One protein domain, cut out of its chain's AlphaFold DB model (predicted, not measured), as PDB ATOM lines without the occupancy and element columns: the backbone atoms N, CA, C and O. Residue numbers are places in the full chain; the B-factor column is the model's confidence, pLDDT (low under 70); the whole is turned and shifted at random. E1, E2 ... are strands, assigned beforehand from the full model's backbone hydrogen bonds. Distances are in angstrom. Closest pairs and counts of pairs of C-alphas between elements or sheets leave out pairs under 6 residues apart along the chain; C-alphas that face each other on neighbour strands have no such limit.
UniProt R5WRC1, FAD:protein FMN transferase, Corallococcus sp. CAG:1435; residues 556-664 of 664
ATOM      1  N   VAL A 556     -33.901  27.967  24.010       86.62
ATOM      2  CA  VAL A 556     -35.291  28.409  23.930       86.62
ATOM      3  C   VAL A 556     -35.537  29.316  25.115       86.62
ATOM      4  O   VAL A 556     -35.407  28.879  26.258       86.62
ATOM      5  N   SER A 557     -35.914  30.559  24.855       87.19
ATOM      6  CA  SER A 557     -36.339  31.497  25.885       87.19
ATOM      7  C   SER A 557     -37.796  31.882  25.677       87.19
ATOM      8  O   SER A 557     -38.233  32.073  24.547       87.19
ATOM      9  N   VAL A 558     -38.555  31.994  26.762       87.12
ATOM     10  CA  VAL A 558     -39.901  32.567  26.751       87.12
ATOM     11  C   VAL A 558     -39.888  33.809  27.620       87.12
ATOM     12  O   VAL A 558     -39.500  33.736  28.786       87.12
ATOM     13  N   VAL A 559     -40.307  34.929  27.043       83.25
ATOM     14  CA  VAL A 559     -40.425  36.219  27.717       83.25
ATOM     15  C   VAL A 559     -41.867  36.710  27.665       83.25
ATOM     16  O   VAL A 559     -42.587  36.454  26.696       83.25
ATOM     17  N   ASP A 560     -42.287  37.418  28.703       79.31
ATOM     18  CA  ASP A 560     -43.483  38.252  28.659       79.31
ATOM     19  C   ASP A 560     -43.168  39.489  27.796       79.31
ATOM     20  O   ASP A 560     -42.253  40.250  28.087       79.31
ATOM     21  N   ASP A 561     -43.878  39.665  26.687       73.94
ATOM     22  CA  ASP A 561     -43.654  40.725  25.696       73.94
ATOM     23  C   ASP A 561     -44.010  42.120  26.237       73.94
ATOM     24  O   ASP A 561     -43.548  43.124  25.702       73.94
ATOM     25  N   GLN A 562     -44.809  42.204  27.306       72.81
ATOM     26  CA  GLN A 562     -45.148  43.474  27.942       72.81
ATOM     27  C   GLN A 562     -44.094  43.909  28.959       72.81
ATOM     28  O   GLN A 562     -43.732  45.082  28.988       72.81
ATOM     29  N   THR A 563     -43.636  42.989  29.806       68.88
ATOM     30  CA  THR A 563     -42.697  43.296  30.904       68.88
ATOM     31  C   THR A 563     -41.238  43.008  30.533       68.88
ATOM     32  O   THR A 563     -40.303  43.317  31.271       68.88
ATOM     33  N   GLY A 564     -41.028  42.333  29.403       70.69
ATOM     34  CA  GLY A 564     -39.767  41.730  28.998       70.69
ATOM     35  C   GLY A 564     -39.364  40.512  29.835       70.69
ATOM     36  O   GLY A 564     -38.369  39.873  29.481       70.69
ATOM     37  N   GLU A 565     -40.025  40.229  30.971       74.56
ATOM     38  CA  GLU A 565     -39.573  39.275  31.997       74.56
ATOM     39  C   GLU A 565     -39.348  37.893  31.395       74.56
ATOM     40  O   GLU A 565     -40.221  37.346  30.722       74.56
ATOM     41  N   GLN A 566     -38.164  37.325  31.626       80.94
ATOM     42  CA  GLN A 566     -37.870  35.975  31.172       80.94
ATOM     43  C   GLN A 566     -38.589  34.996  32.098       80.94
ATOM     44  O   GLN A 566     -38.302  34.919  33.290       80.94
ATOM     45  N   LEU A 567     -39.562  34.282  31.542       84.00
ATOM     46  CA  LEU A 567     -40.395  33.321  32.257       84.00
ATOM     47  C   LEU A 567     -39.741  31.940  32.262       84.00
ATOM     48  O   LEU A 567     -39.775  31.212  33.250       84.00
ATOM     49  N   PHE A 568     -39.138  31.566  31.138       88.38
ATOM     50  CA  PHE A 568     -38.555  30.247  30.951       88.38
ATOM     51  C   PHE A 568     -37.308  30.321  30.083       88.38
ATOM     52  O   PHE A 568     -37.245  31.068  29.102       88.38
ATOM     53  N   PHE A 569     -36.336  29.484  30.419       88.12
ATOM     54  CA  PHE A 569     -35.147  29.260  29.616       88.12
ATOM     55  C   PHE A 569     -34.844  27.765  29.553       88.12
ATOM     56  O   PHE A 569     -34.866  27.083  30.574       88.12
ATOM     57  N   CYS A 570     -34.509  27.259  28.370       84.88
ATOM     58  CA  CYS A 570     -34.017  25.903  28.176       84.88
ATOM     59  C   CYS A 570     -32.792  25.896  27.270       84.88
ATOM     60  O   CYS A 570     -32.830  26.395  26.148       84.88
ATOM     61  N   ASN A 571     -31.724  25.255  27.737       82.56
ATOM     62  CA  ASN A 571     -30.608  24.854  26.901       82.56
ATOM     63  C   ASN A 571     -30.909  23.464  26.326       82.56
ATOM     64  O   ASN A 571     -30.782  22.449  27.020       82.56
ATOM     65  N   VAL A 572     -31.298  23.400  25.050       85.12
ATOM     66  CA  VAL A 572     -31.729  22.142  24.417       85.12
ATOM     67  C   VAL A 572     -30.582  21.155  24.198       85.12
ATOM     68  O   VAL A 572     -30.819  19.952  24.081       85.12
ATOM     69  N   ILE A 573     -29.335  21.638  24.185       77.25
ATOM     70  CA  ILE A 573     -28.140  20.800  24.033       77.25
ATOM     71  C   ILE A 573     -27.802  20.100  25.351       77.25
ATOM     72  O   ILE A 573     -27.556  18.894  25.374       77.25
ATOM     73  N   ARG A 574     -27.809  20.853  26.456       74.62
ATOM     74  CA  ARG A 574     -27.518  20.342  27.803       74.62
ATOM     75  C   ARG A 574     -28.719  19.671  28.464       74.62
ATOM     76  O   ARG A 574     -28.528  18.912  29.407       74.62
ATOM     77  N   LYS A 575     -29.928  19.884  27.931       81.50
ATOM     78  CA  LYS A 575     -31.208  19.419  28.497       81.50
ATOM     79  C   LYS A 575     -31.472  19.992  29.890       81.50
ATOM     80  O   LYS A 575     -32.055  19.333  30.745       81.50
ATOM     81  N   GLU A 576     -31.024  21.222  30.095       78.12
ATOM     82  CA  GLU A 576     -31.195  21.980  31.330       78.12
ATOM     83  C   GLU A 576     -32.245  23.062  31.088       78.12
ATOM     84  O   GLU A 576     -32.294  23.650  30.003       78.12
ATOM     85  N   TYR A 577     -33.089  23.331  32.080       83.06
ATOM     86  CA  TYR A 577     -34.053  24.422  32.019       83.06
ATOM     87  C   TYR A 577     -34.146  25.143  33.361       83.06
ATOM     88  O   TYR A 577     -33.782  24.599  34.402       83.06
ATOM     89  N   LYS A 578     -34.641  26.376  33.309       80.56
ATOM     90  CA  LYS A 578     -34.981  27.205  34.460       80.56
ATOM     91  C   LYS A 578     -36.372  27.806  34.234       80.56
ATOM     92  O   LYS A 578     -36.728  28.121  33.095       80.56
ATOM     93  N   THR A 579     -37.124  27.982  35.313       83.00
ATOM     94  CA  THR A 579     -38.409  28.699  35.362       83.00
ATOM     95  C   THR A 579     -38.280  29.908  36.284       83.00
ATOM     96  O   THR A 579     -37.450  29.915  37.193       83.00
ATOM     97  N   ASN A 580     -39.076  30.942  36.033       73.94
ATOM     98  CA  ASN A 580     -39.196  32.113  36.893       73.94
ATOM     99  C   ASN A 580     -40.583  32.115  37.548       73.94
ATOM    100  O   ASN A 580     -41.477  32.860  37.159       73.94
ATOM    101  N   ASP A 581     -40.781  31.224  38.519       62.50
ATOM    102  CA  ASP A 581     -42.087  31.037  39.173       62.50
ATOM    103  C   ASP A 581     -42.341  32.067  40.285       62.50
ATOM    104  O   ASP A 581     -43.479  32.275  40.694       62.50
ATOM    105  N   GLY A 582     -41.278  32.711  40.782       55.59
ATOM    106  CA  GLY A 582     -41.344  33.603  41.940       55.59
ATOM    107  C   GLY A 582     -41.620  35.073  41.620       55.59
ATOM    108  O   GLY A 582     -42.168  35.772  42.459       55.59
ATOM    109  N   ASN A 583     -41.268  35.556  40.421       55.25
ATOM    110  CA  ASN A 583     -41.286  36.996  40.099       55.25
ATOM    111  C   ASN A 583     -42.035  37.351  38.820       55.25
ATOM    112  O   ASN A 583     -41.927  38.462  38.301       55.25
ATOM    113  N   SER A 584     -42.822  36.419  38.308       60.53
ATOM    114  CA  SER A 584     -43.417  36.512  36.987       60.53
ATOM    115  C   SER A 584     -44.808  37.140  36.990       60.53
ATOM    116  O   SER A 584     -45.675  36.715  36.246       60.53
ATOM    117  N   ASP A 585     -45.051  38.160  37.817       68.44
ATOM    118  CA  ASP A 585     -46.287  38.963  37.760       68.44
ATOM    119  C   ASP A 585     -47.576  38.107  37.640       68.44
ATOM    120  O   ASP A 585     -48.417  38.314  36.765       68.44
ATOM    121  N   GLY A 586     -47.693  37.055  38.457       71.88
ATOM    122  CA  GLY A 586     -48.849  36.148  38.460       71.88
ATOM    123  C   GLY A 586     -48.826  34.998  37.439       71.88
ATOM    124  O   GLY A 586     -49.803  34.250  37.365       71.88
ATOM    125  N   TRP A 587     -47.747  34.815  36.671       81.88
ATOM    126  CA  TRP A 587     -47.549  33.614  35.858       81.88
ATOM    127  C   TRP A 587     -47.248  32.387  36.736       81.88
ATOM    128  O   TRP A 587     -46.508  32.443  37.712       81.88
ATOM    129  N   LYS A 588     -47.802  31.241  36.349       84.38
ATOM    130  CA  LYS A 588     -47.469  29.910  36.866       84.38
ATOM    131  C   LYS A 588     -46.929  29.070  35.723       84.38
ATOM    132  O   LYS A 588     -47.571  28.994  34.669       84.38
ATOM    133  N   ILE A 589     -45.776  28.439  35.934       89.19
ATOM    134  CA  ILE A 589     -45.075  27.676  34.902       89.19
ATOM    135  C   ILE A 589     -44.935  26.232  35.365       89.19
ATOM    136  O   ILE A 589     -44.312  25.929  36.376       89.19
ATOM    137  N   GLU A 590     -45.525  25.316  34.610       89.50
ATOM    138  CA  GLU A 590     -45.446  23.885  34.877       89.50
ATOM    139  C   GLU A 590     -44.610  23.217  33.791       89.50
ATOM    140  O   GLU A 590     -44.936  23.299  32.604       89.50
ATOM    141  N   VAL A 591     -43.535  22.538  34.191       91.62
ATOM    142  CA  VAL A 591     -42.647  21.824  33.269       91.62
ATOM    143  C   VAL A 591     -42.786  20.322  33.475       91.62
ATOM    144  O   VAL A 591     -42.439  19.779  34.522       91.62
ATOM    145  N   ASN A 592     -43.245  19.635  32.434       91.62
ATOM    146  CA  ASN A 592     -43.355  18.185  32.379       91.62
ATOM    147  C   ASN A 592     -42.241  17.612  31.499       91.62
ATOM    148  O   ASN A 592     -42.192  17.845  30.288       91.62
ATOM    149  N   SER A 593     -41.353  16.820  32.098       90.25
ATOM    150  CA  SER A 593     -40.302  16.114  31.364       90.25
ATOM    151  C   SER A 593     -40.888  14.986  30.515       90.25
ATOM    152  O   SER A 593     -41.576  14.100  31.022       90.25
ATOM    153  N   LEU A 594     -40.571  14.987  29.221       89.44
ATOM    154  CA  LEU A 594     -40.933  13.940  28.270       89.44
ATOM    155  C   LEU A 594     -39.697  13.109  27.903       89.44
ATOM    156  O   LEU A 594     -38.556  13.522  28.102       89.44
ATOM    157  N   ALA A 595     -39.906  11.928  27.318       86.81
ATOM    158  CA  ALA A 595     -38.799  11.080  26.863       86.81
ATOM    159  C   ALA A 595     -37.946  11.751  25.765       86.81
ATOM    160  O   ALA A 595     -36.746  11.491  25.665       86.81
ATOM    161  N   ASP A 596     -38.566  12.600  24.944       90.56
ATOM    162  CA  ASP A 596     -37.970  13.288  23.799       90.56
ATOM    163  C   ASP A 596     -37.765  14.794  24.027       90.56
ATOM    164  O   ASP A 596     -37.361  15.485  23.095       90.56
ATOM    165  N   GLY A 597     -38.037  15.333  25.220       92.75
ATOM    166  CA  GLY A 597     -38.125  16.785  25.375       92.75
ATOM    167  C   GLY A 597     -38.794  17.278  26.653       92.75
ATOM    168  O   GLY A 597     -38.781  16.601  27.678       92.75
ATOM    169  N   LEU A 598     -39.405  18.459  26.564       95.31
ATOM    170  CA  LEU A 598     -40.211  19.087  27.611       95.31
ATOM    171  C   LEU A 598     -41.584  19.472  27.058       95.31
ATOM    172  O   LEU A 598     -41.709  19.874  25.901       95.31
ATOM    173  N   GLU A 599     -42.597  19.411  27.910       95.06
ATOM    174  CA  GLU A 599     -43.855  20.131  27.735       95.06
ATOM    175  C   GLU A 599     -43.951  21.195  28.828       95.06
ATOM    176  O   GLU A 599     -43.853  20.878  30.009       95.06
ATOM    177  N   VAL A 600     -44.115  22.453  28.435       93.94
ATOM    178  CA  VAL A 600     -44.136  23.606  29.334       93.94
ATOM    179  C   VAL A 600     -45.493  24.280  29.226       93.94
ATOM    180  O   VAL A 600     -45.913  24.637  28.125       93.94
ATOM    181  N   THR A 601     -46.178  24.457  30.351       91.62
ATOM    182  CA  THR A 601     -47.456  25.171  30.425       91.62
ATOM    183  C   THR A 601     -47.262  26.468  31.191       91.62
ATOM    184  O   THR A 601     -46.865  26.446  32.347       91.62
ATOM    185  N   PHE A 602     -47.560  27.588  30.547       90.44
ATOM    186  CA  PHE A 602     -47.608  28.915  31.150       90.44
ATOM    187  C   PHE A 602     -49.066  29.259  31.408       90.44
ATOM    188  O   PHE A 602     -49.880  29.148  30.492       90.44
ATOM    189  N   SER A 603     -49.410  29.683  32.617       87.81
ATOM    190  CA  SER A 603     -50.771  30.103  32.955       87.81
ATOM    191  C   SER A 603     -50.779  31.381  33.780       87.81
ATOM    192  O   SER A 603     -49.871  31.597  34.572       87.81
ATOM    193  N   LYS A 604     -51.778  32.238  33.582       84.25
ATOM    194  CA  LYS A 604     -51.953  33.496  34.322       84.25
ATOM    195  C   LYS A 604     -53.440  33.797  34.453       84.25
ATOM    196  O   LYS A 604     -54.224  33.447  33.571       84.25
ATOM    197  N   GLU A 605     -53.833  34.406  35.563       81.00
ATOM    198  CA  GLU A 605     -55.203  34.879  35.756       81.00
ATOM    199  C   GLU A 605     -55.369  36.252  35.095       81.00
ATOM    200  O   GLU A 605     -54.602  37.175  35.368       81.00
ATOM    201  N   ILE A 606     -56.344  36.375  34.197       74.81
ATOM    202  CA  ILE A 606     -56.676  37.613  33.488       74.81
ATOM    203  C   ILE A 606     -58.189  37.795  33.613       74.81
ATOM    204  O   ILE A 606     -58.948  36.894  33.271       74.81
ATOM    205  N   ASP A 607     -58.624  38.929  34.167       75.38
ATOM    206  CA  ASP A 607     -60.043  39.261  34.380       75.38
ATOM    207  C   ASP A 607     -60.865  38.172  35.116       75.38
ATOM    208  O   ASP A 607     -62.067  38.018  34.898       75.38
ATOM    209  N   GLY A 608     -60.223  37.426  36.026       75.06
ATOM    210  CA  GLY A 608     -60.851  36.360  36.818       75.06
ATOM    211  C   GLY A 608     -60.933  34.992  36.126       75.06
ATOM    212  O   GLY A 608     -61.527  34.066  36.682       75.06
ATOM    213  N   GLU A 609     -60.346  34.836  34.934       76.94
ATOM    214  CA  GLU A 609     -60.222  33.560  34.223       76.94
ATOM    215  C   GLU A 609     -58.751  33.120  34.121       76.94
ATOM    216  O   GLU A 609     -57.849  33.922  33.884       76.94
ATOM    217  N   THR A 610     -58.475  31.819  34.279       83.56
ATOM    218  CA  THR A 610     -57.124  31.269  34.073       83.56
ATOM    219  C   THR A 610     -56.863  31.050  32.585       83.56
ATOM    220  O   THR A 610     -57.367  30.102  31.983       83.56
ATOM    221  N   HIS A 611     -56.026  31.899  32.003       83.81
ATOM    222  CA  HIS A 611     -55.529  31.754  30.641       83.81
ATOM    223  C   HIS A 611     -54.278  30.874  30.630       83.81
ATOM    224  O   HIS A 611     -53.507  30.885  31.591       83.81
ATOM    225  N   PHE A 612     -54.040  30.126  29.544       85.88
ATOM    226  CA  PHE A 612     -52.817  29.324  29.427       85.88
ATOM    227  C   PHE A 612     -52.255  29.198  28.010       85.88
ATOM    228  O   PHE A 612     -52.969  29.337  27.017       85.88
ATOM    229  N   ASN A 613     -50.970  28.856  27.940       88.00
ATOM    230  CA  ASN A 613     -50.221  28.456  26.757       88.00
ATOM    231  C   ASN A 613     -49.414  27.199  27.056       88.00
ATOM    232  O   ASN A 613     -48.692  27.153  28.045       88.00
ATOM    233  N   LYS A 614     -49.486  26.201  26.181       89.00
ATOM    234  CA  LYS A 614     -48.723  24.965  26.294       89.00
ATOM    235  C   LYS A 614     -47.789  24.823  25.105       89.00
ATOM    236  O   LYS A 614     -48.219  24.841  23.955       89.00
ATOM    237  N   MET A 615     -46.509  24.652  25.389       91.19
ATOM    238  CA  MET A 615     -45.432  24.550  24.418       91.19
ATOM    239  C   MET A 615     -44.722  23.206  24.571       91.19
ATOM    240  O   MET A 615     -44.450  22.766  25.683       91.19
ATOM    241  N   LYS A 616     -44.361  22.574  23.454       92.50
ATOM    242  CA  LYS A 616     -43.478  21.409  23.426       92.50
ATOM    243  C   LYS A 616     -42.113  21.796  22.861       92.50
ATOM    244  O   LYS A 616     -42.030  22.399  21.791       92.50
ATOM    245  N   ILE A 617     -41.060  21.405  23.573       93.50
ATOM    246  CA  ILE A 617     -39.663  21.480  23.139       93.50
ATOM    247  C   ILE A 617     -39.198  20.049  22.903       93.50
ATOM    248  O   ILE A 617     -39.218  19.250  23.834       93.50
ATOM    249  N   THR A 618     -38.771  19.711  21.692       92.50
ATOM    250  CA  THR A 618     -38.211  18.389  21.378       92.50
ATOM    251  C   THR A 618     -36.698  18.496  21.231       92.50
ATOM    252  O   THR A 618     -36.190  19.324  20.475       92.50
ATOM    253  N   TYR A 619     -35.971  17.644  21.953       88.56
ATOM    254  CA  TYR A 619     -34.522  17.501  21.855       88.56
ATOM    255  C   TYR A 619     -34.136  16.606  20.670       88.56
ATOM    256  O   TYR A 619     -34.894  15.731  20.256       88.56
ATOM    257  N   GLY A 620     -32.914  16.753  20.157       82.38
ATOM    258  CA  GLY A 620     -32.388  15.865  19.121       82.38
ATOM    259  C   GLY A 620     -31.347  16.532  18.233       82.38
ATOM    260  O   GLY A 620     -30.824  17.591  18.558       82.38
ATOM    261  N   THR A 621     -31.056  15.914  17.085       77.44
ATOM    262  CA  THR A 621     -30.161  16.488  16.060       77.44
ATOM    263  C   THR A 621     -30.771  17.697  15.353       77.44
ATOM    264  O   THR A 621     -30.056  18.480  14.736       77.44
ATOM    265  N   THR A 622     -32.092  17.842  15.416       82.69
ATOM    266  CA  THR A 622     -32.821  19.026  14.958       82.69
ATOM    267  C   THR A 622     -33.847  19.365  16.030       82.69
ATOM    268  O   THR A 622     -34.958  18.839  15.981       82.69
ATOM    269  N   PRO A 623     -33.450  20.140  17.053       87.75
ATOM    270  CA  PRO A 623     -34.359  20.550  18.109       87.75
ATOM    271  C   PRO A 623     -35.534  21.345  17.535       87.75
ATOM    272  O   PRO A 623     -35.362  22.093  16.570       87.75
ATOM    273  N   THR A 624     -36.721  21.193  18.121       89.69
ATOM    274  CA  THR A 624     -37.927  21.896  17.662       89.69
ATOM    275  C   THR A 624     -38.676  22.533  18.822       89.69
ATOM    276  O   THR A 624     -38.760  21.946  19.902       89.69
ATOM    277  N   VAL A 625     -39.273  23.700  18.591       89.81
ATOM    278  CA  VAL A 625     -40.221  24.333  19.518       89.81
ATOM    279  C   VAL A 625     -41.552  24.532  18.828       89.81
ATOM    280  O   VAL A 625     -41.607  25.028  17.702       89.81
ATOM    281  N   LYS A 626     -42.634  24.159  19.509       88.38
ATOM    282  CA  LYS A 626     -43.985  24.299  18.976       88.38
ATOM    283  C   LYS A 626     -44.989  24.596  20.082       88.38
ATOM    284  O   LYS A 626     -45.026  23.893  21.087       88.38
ATOM    285  N   MET A 627     -45.856  25.580  19.862       86.00
ATOM    286  CA  MET A 627     -47.056  25.752  20.684       86.00
ATOM    287  C   MET A 627     -48.034  24.606  20.383       86.00
ATOM    288  O   MET A 627     -48.378  24.375  19.221       86.00
ATOM    289  N   THR A 628     -48.441  23.850  21.397       85.88
ATOM    290  CA  THR A 628     -49.324  22.682  21.258       85.88
ATOM    291  C   THR A 628     -50.758  22.967  21.675       85.88
ATOM    292  O   THR A 628     -51.658  22.350  21.110       85.88
ATOM    293  N   ASP A 629     -50.975  23.890  22.614       82.69
ATOM    294  CA  ASP A 629     -52.309  24.262  23.089       82.69
ATOM    295  C   ASP A 629     -52.323  25.684  23.678       82.69
ATOM    296  O   ASP A 629     -51.280  26.221  24.062       82.69
ATOM    297  N   SER A 630     -53.495  26.307  23.755       79.19
ATOM    298  CA  SER A 630     -53.675  27.610  24.401       79.19
ATOM    299  C   SER A 630     -55.148  27.905  24.677       79.19
ATOM    300  O   SER A 630     -55.976  27.783  23.772       79.19
ATOM    301  N   LEU A 631     -55.459  28.406  25.871       73.62
ATOM    302  CA  LEU A 631     -56.772  28.954  26.214       73.62
ATOM    303  C   LEU A 631     -56.682  30.478  26.255       73.62
ATOM    304  O   LEU A 631     -56.527  31.094  27.302       73.62
ATOM    305  N   CYS A 632     -56.720  31.067  25.066       62.53
ATOM    306  CA  CYS A 632     -56.638  32.500  24.804       62.53
ATOM    307  C   CYS A 632     -58.026  33.096  24.502       62.53
ATOM    308  O   CYS A 632     -58.221  33.745  23.474       62.53
ATOM    309  N   GLY A 633     -59.007  32.816  25.367       49.75
ATOM    310  CA  GLY A 633     -60.425  33.136  25.173       49.75
ATOM    311  C   GLY A 633     -60.698  34.504  24.519       49.75
ATOM    312  O   GLY A 633     -60.280  35.543  25.009       49.75
ATOM    313  N   PHE A 634     -61.436  34.485  23.404       48.91
ATOM    314  CA  PHE A 634     -62.235  35.600  22.862       48.91
ATOM    315  C   PHE A 634     -61.574  36.872  22.280       48.91
ATOM    316  O   PHE A 634     -62.306  37.827  22.020       48.91
ATOM    317  N   HIS A 635     -60.286  36.912  21.922       49.44
ATOM    318  CA  HIS A 635     -59.745  38.070  21.177       49.44
ATOM    319  C   HIS A 635     -59.645  37.844  19.655       49.44
ATOM    320  O   HIS A 635     -58.976  36.925  19.188       49.44
ATOM    321  N   GLN A 636     -60.273  38.733  18.867       44.25
ATOM    322  CA  GLN A 636     -60.165  38.770  17.393       44.25
ATOM    323  C   GLN A 636     -58.727  39.037  16.897       44.25
ATOM    324  O   GLN A 636     -58.419  38.727  15.748       44.25
ATOM    325  N   ASP A 637     -57.848  39.534  17.772       46.50
ATOM    326  CA  ASP A 637     -56.457  39.902  17.471       46.50
ATOM    327  C   ASP A 637     -55.440  38.783  17.791       46.50
ATOM    328  O   ASP A 637     -54.226  39.010  17.801       46.50
ATOM    329  N   CYS A 638     -55.907  37.562  18.077       49.94
ATOM    330  CA  CYS A 638     -55.043  36.405  18.301       49.94
ATOM    331  C   CYS A 638     -54.372  35.976  16.981       49.94
ATOM    332  O   CYS A 638     -54.944  35.238  16.175       49.94
ATOM    333  N   VAL A 639     -53.143  36.443  16.736       48.50
ATOM    334  CA  VAL A 639     -52.316  35.984  15.609       48.50
ATOM    335  C   VAL A 639     -51.815  34.570  15.917       48.50
ATOM    336  O   VAL A 639     -50.800  34.382  16.578       48.50
ATOM    337  N   TYR A 640     -52.544  33.552  15.457       51.59
ATOM    338  CA  TYR A 640     -52.122  32.157  15.583       51.59
ATOM    339  C   TYR A 640     -50.925  31.862  14.676       51.59
ATOM    340  O   TYR A 640     -51.082  31.637  13.475       51.59
ATOM    341  N   ALA A 641     -49.734  31.768  15.258       51.12
ATOM    342  CA  ALA A 641     -48.613  31.067  14.647       51.12
ATOM    343  C   ALA A 641     -48.342  29.762  15.415       51.12
ATOM    344  O   ALA A 641     -47.415  29.682  16.212       51.12
ATOM    345  N   PHE A 642     -49.106  28.697  15.137       58.16
ATOM    346  CA  PHE A 642     -48.757  27.316  15.537       58.16
ATOM    347  C   PHE A 642     -47.580  26.747  14.708       58.16
ATOM    348  O   PHE A 642     -47.527  25.551  14.405       58.16
ATOM    349  N   GLY A 643     -46.672  27.620  14.265       64.12
ATOM    350  CA  GLY A 643     -45.488  27.242  13.512       64.12
ATOM    351  C   GLY A 643     -44.520  26.467  14.399       64.12
ATOM    352  O   GLY A 643     -44.368  26.767  15.580       64.12
ATOM    353  N   GLU A 644     -43.883  25.454  13.825       80.69
ATOM    354  CA  GLU A 644     -42.761  24.767  14.458       80.69
ATOM    355  C   GLU A 644     -41.474  25.514  14.101       80.69
ATOM    356  O   GLU A 644     -41.168  25.711  12.922       80.69
ATOM    357  N   VAL A 645     -40.732  25.947  15.117       82.94
ATOM    358  CA  VAL A 645     -39.428  26.587  14.948       82.94
ATOM    359  C   VAL A 645     -38.349  25.520  15.057       82.94
ATOM    360  O   VAL A 645     -38.323  24.753  16.018       82.94
ATOM    361  N   THR A 646     -37.468  25.462  14.057       80.50
ATOM    362  CA  THR A 646     -36.402  24.446  13.946       80.50
ATOM    363  C   THR A 646     -35.003  25.051  13.778       80.50
ATOM    364  O   THR A 646     -34.015  24.325  13.661       80.50
ATOM    365  N   THR A 647     -34.902  26.382  13.761       78.69
ATOM    366  CA  THR A 647     -33.666  27.141  13.514       78.69
ATOM    367  C   THR A 647     -33.440  28.198  14.591       78.69
ATOM    368  O   THR A 647     -34.388  28.638  15.244       78.69
ATOM    369  N   ALA A 648     -32.190  28.637  14.740       68.69
ATOM    370  CA  ALA A 648     -31.855  29.865  15.461       68.69
ATOM    371  C   ALA A 648     -32.541  31.098  14.840       68.69
ATOM    372  O   ALA A 648     -32.818  31.117  13.635       68.69
ATOM    373  N   GLY A 649     -32.799  32.126  15.650       62.41
ATOM    374  CA  GLY A 649     -33.430  33.387  15.250       62.41
ATOM    375  C   GLY A 649     -34.930  33.290  14.951       62.41
ATOM    376  O   GLY A 649     -35.497  34.206  14.353       62.41
ATOM    377  N   GLY A 650     -35.580  32.183  15.312       68.94
ATOM    378  CA  GLY A 650     -37.023  32.025  15.181       68.94
ATOM    379  C   GLY A 650     -37.762  32.667  16.354       68.94
ATOM    380  O   GLY A 650     -37.264  32.705  17.477       68.94
ATOM    381  N   ALA A 651     -38.975  33.161  16.096       75.44
ATOM    382  CA  ALA A 651     -39.834  33.705  17.138       75.44
ATOM    383  C   ALA A 651     -41.279  33.220  16.994       75.44
ATOM    384  O   ALA A 651     -41.817  33.167  15.885       75.44
ATOM    385  N   ILE A 652     -41.915  32.904  18.122       75.44
ATOM    386  CA  ILE A 652     -43.362  32.671  18.210       75.44
ATOM    387  C   ILE A 652     -43.924  33.717  19.164       75.44
ATOM    388  O   ILE A 652     -43.503  33.788  20.313       75.44
ATOM    389  N   VAL A 653     -44.880  34.515  18.698       71.81
ATOM    390  CA  VAL A 653     -45.612  35.461  19.546       71.81
ATOM    391  C   VAL A 653     -47.019  34.925  19.750       71.81
ATOM    392  O   VAL A 653     -47.700  34.598  18.778       71.81
ATOM    393  N   CYS A 654     -47.456  34.831  21.002       72.44
ATOM    394  CA  CYS A 654     -48.803  34.424  21.357       72.44
ATOM    395  C   CYS A 654     -49.565  35.578  22.015       72.44
ATOM    396  O   CYS A 654     -49.350  35.903  23.180       72.44
ATOM    397  N   SER A 655     -50.500  36.162  21.266       63.72
ATOM    398  CA  SER A 655     -51.534  37.084  21.761       63.72
ATOM    399  C   SER A 655     -52.771  36.276  22.203       63.72
ATOM    400  O   SER A 655     -52.980  35.204  21.633       63.72
ATOM    401  N   PRO A 656     -53.579  36.691  23.203       61.56
ATOM    402  CA  PRO A 656     -53.526  37.912  24.012       61.56
ATOM    403  C   PRO A 656     -52.613  37.802  25.238       61.56
ATOM    404  O   PRO A 656     -52.357  38.803  25.892       61.56
ATOM    405  N   ASN A 657     -52.078  36.615  25.521       70.94
ATOM    406  CA  ASN A 657     -51.235  36.353  26.687       70.94
ATOM    407  C   ASN A 657     -49.834  36.992  26.595       70.94
ATOM    408  O   ASN A 657     -49.032  36.822  27.502       70.94
ATOM    409  N   ARG A 658     -49.536  37.701  25.494       76.12
ATOM    410  CA  ARG A 658     -48.291  38.442  25.241       76.12
ATOM    411  C   ARG A 658     -47.035  37.621  25.545       76.12
ATOM    412  O   ARG A 658     -46.073  38.137  26.085       76.12
ATOM    413  N   LEU A 659     -47.023  36.341  25.177       80.44
ATOM    414  CA  LEU A 659     -45.813  35.523  25.279       80.44
ATOM    415  C   LEU A 659     -44.996  35.635  24.004       80.44
ATOM    416  O   LEU A 659     -45.529  35.465  22.907       80.44
ATOM    417  N   LYS A 660     -43.691  35.829  24.149       81.94
ATOM    418  CA  LYS A 660     -42.737  35.783  23.049       81.94
ATOM    419  C   LYS A 660     -41.716  34.687  23.312       81.94
ATOM    420  O   LYS A 660     -40.977  34.718  24.287       81.94
ATOM    421  N   ILE A 661     -41.687  33.705  22.425       83.69
ATOM    422  CA  ILE A 661     -40.724  32.610  22.426       83.69
ATOM    423  C   ILE A 661     -39.614  32.984  21.452       83.69
ATOM    424  O   ILE A 661     -39.902  33.321  20.305       83.69
ATOM    425  N   LEU A 662     -38.373  32.908  21.908       81.06
ATOM    426  CA  LEU A 662     -37.156  33.230  21.177       81.06
ATOM    427  C   LEU A 662     -36.281  31.979  21.094       81.06
ATOM    428  O   LEU A 662     -36.123  31.265  22.087       81.06
ATOM    429  N   THR A 663     -35.720  31.713  19.917       80.62
ATOM    430  CA  THR A 663     -34.774  30.614  19.702       80.62
ATOM    431  C   THR A 663     -33.430  31.160  19.239       80.62
ATOM    432  O   THR A 663     -33.386  31.973  18.317       80.62
ATOM    433  N   GLU A 664     -32.334  30.700  19.840       75.25
ATOM    434  CA  GLU A 664     -30.955  31.039  19.437       75.25
ATOM    435  C   GLU A 664     -30.131  29.793  19.150       75.25
ATOM    436  O   GLU A 664     -30.388  28.745  19.789       75.25
TER     437      GLU A 664
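Overview. This is residues 556 to 664 of the 664 residues of the protein "FAD:protein FMN transferase" of Corallococcus sp. CAG:1435 (UniProt R5WRC1). Two antiparallel sheets lie face to face as a sandwich, with their strands nearly in line: E3, E2, E1, E9 and E8, in that order, make one layer, and the longer E4, E5, E6 and E7 the other. Residues 632 to 650, with no named element, link E7 to E8 between the layers. The printed part has 109 residues, no named helix and nine strands, E1 to E9 along the chain, and its class is all strand. It is compact, with a radius of gyration of the C-alphas of 13.2 A and spans of 41 by 29 by 24 A.

Along the chain. In the five-strand sheet, E3 is residues 576 to 579, E2 566 to 571, E1 556 to 560, E9 659 to 663 and E8 651 to 654. C-alpha 556 is at (-35.291, 28.409, 23.930) and C-alpha 663 at (-34.774, 30.614, 19.702). In the other sheet, E4 is residues 588 to 594, 19.3 A long, E5 597 to 606, 29.0 A, E6 609 to 618, 29.7 A, and E7 624 to 631, 21.9 A.

Arrangement. E1, E2 and E3 form a meander, each strand the antiparallel neighbour of the one before, with N 558 and O 568 2.8 A apart and N 578 and O 569 2.8 A apart. E9 is antiparallel to E1, with N 557 and O 662 at 2.9 A, and forms a hairpin with E8. E4 to E7 form a second meander, with N 590 and O 601 at 2.9 A, N 602 and O 613 at 2.8 A and N 614 and O 629 at 2.8 A. The facing parts of the sheets are 10.1 A centre to centre.

Size, cuts and confidence. The farthest C-alphas, of Gly 608 and Thr 621, are 42.0 A apart. The printed part has no cut; the link E7 to E8 is long. Mean pLDDT of the printed part is 77.8; residues under 70 include 581 to 585 and 632 to 643.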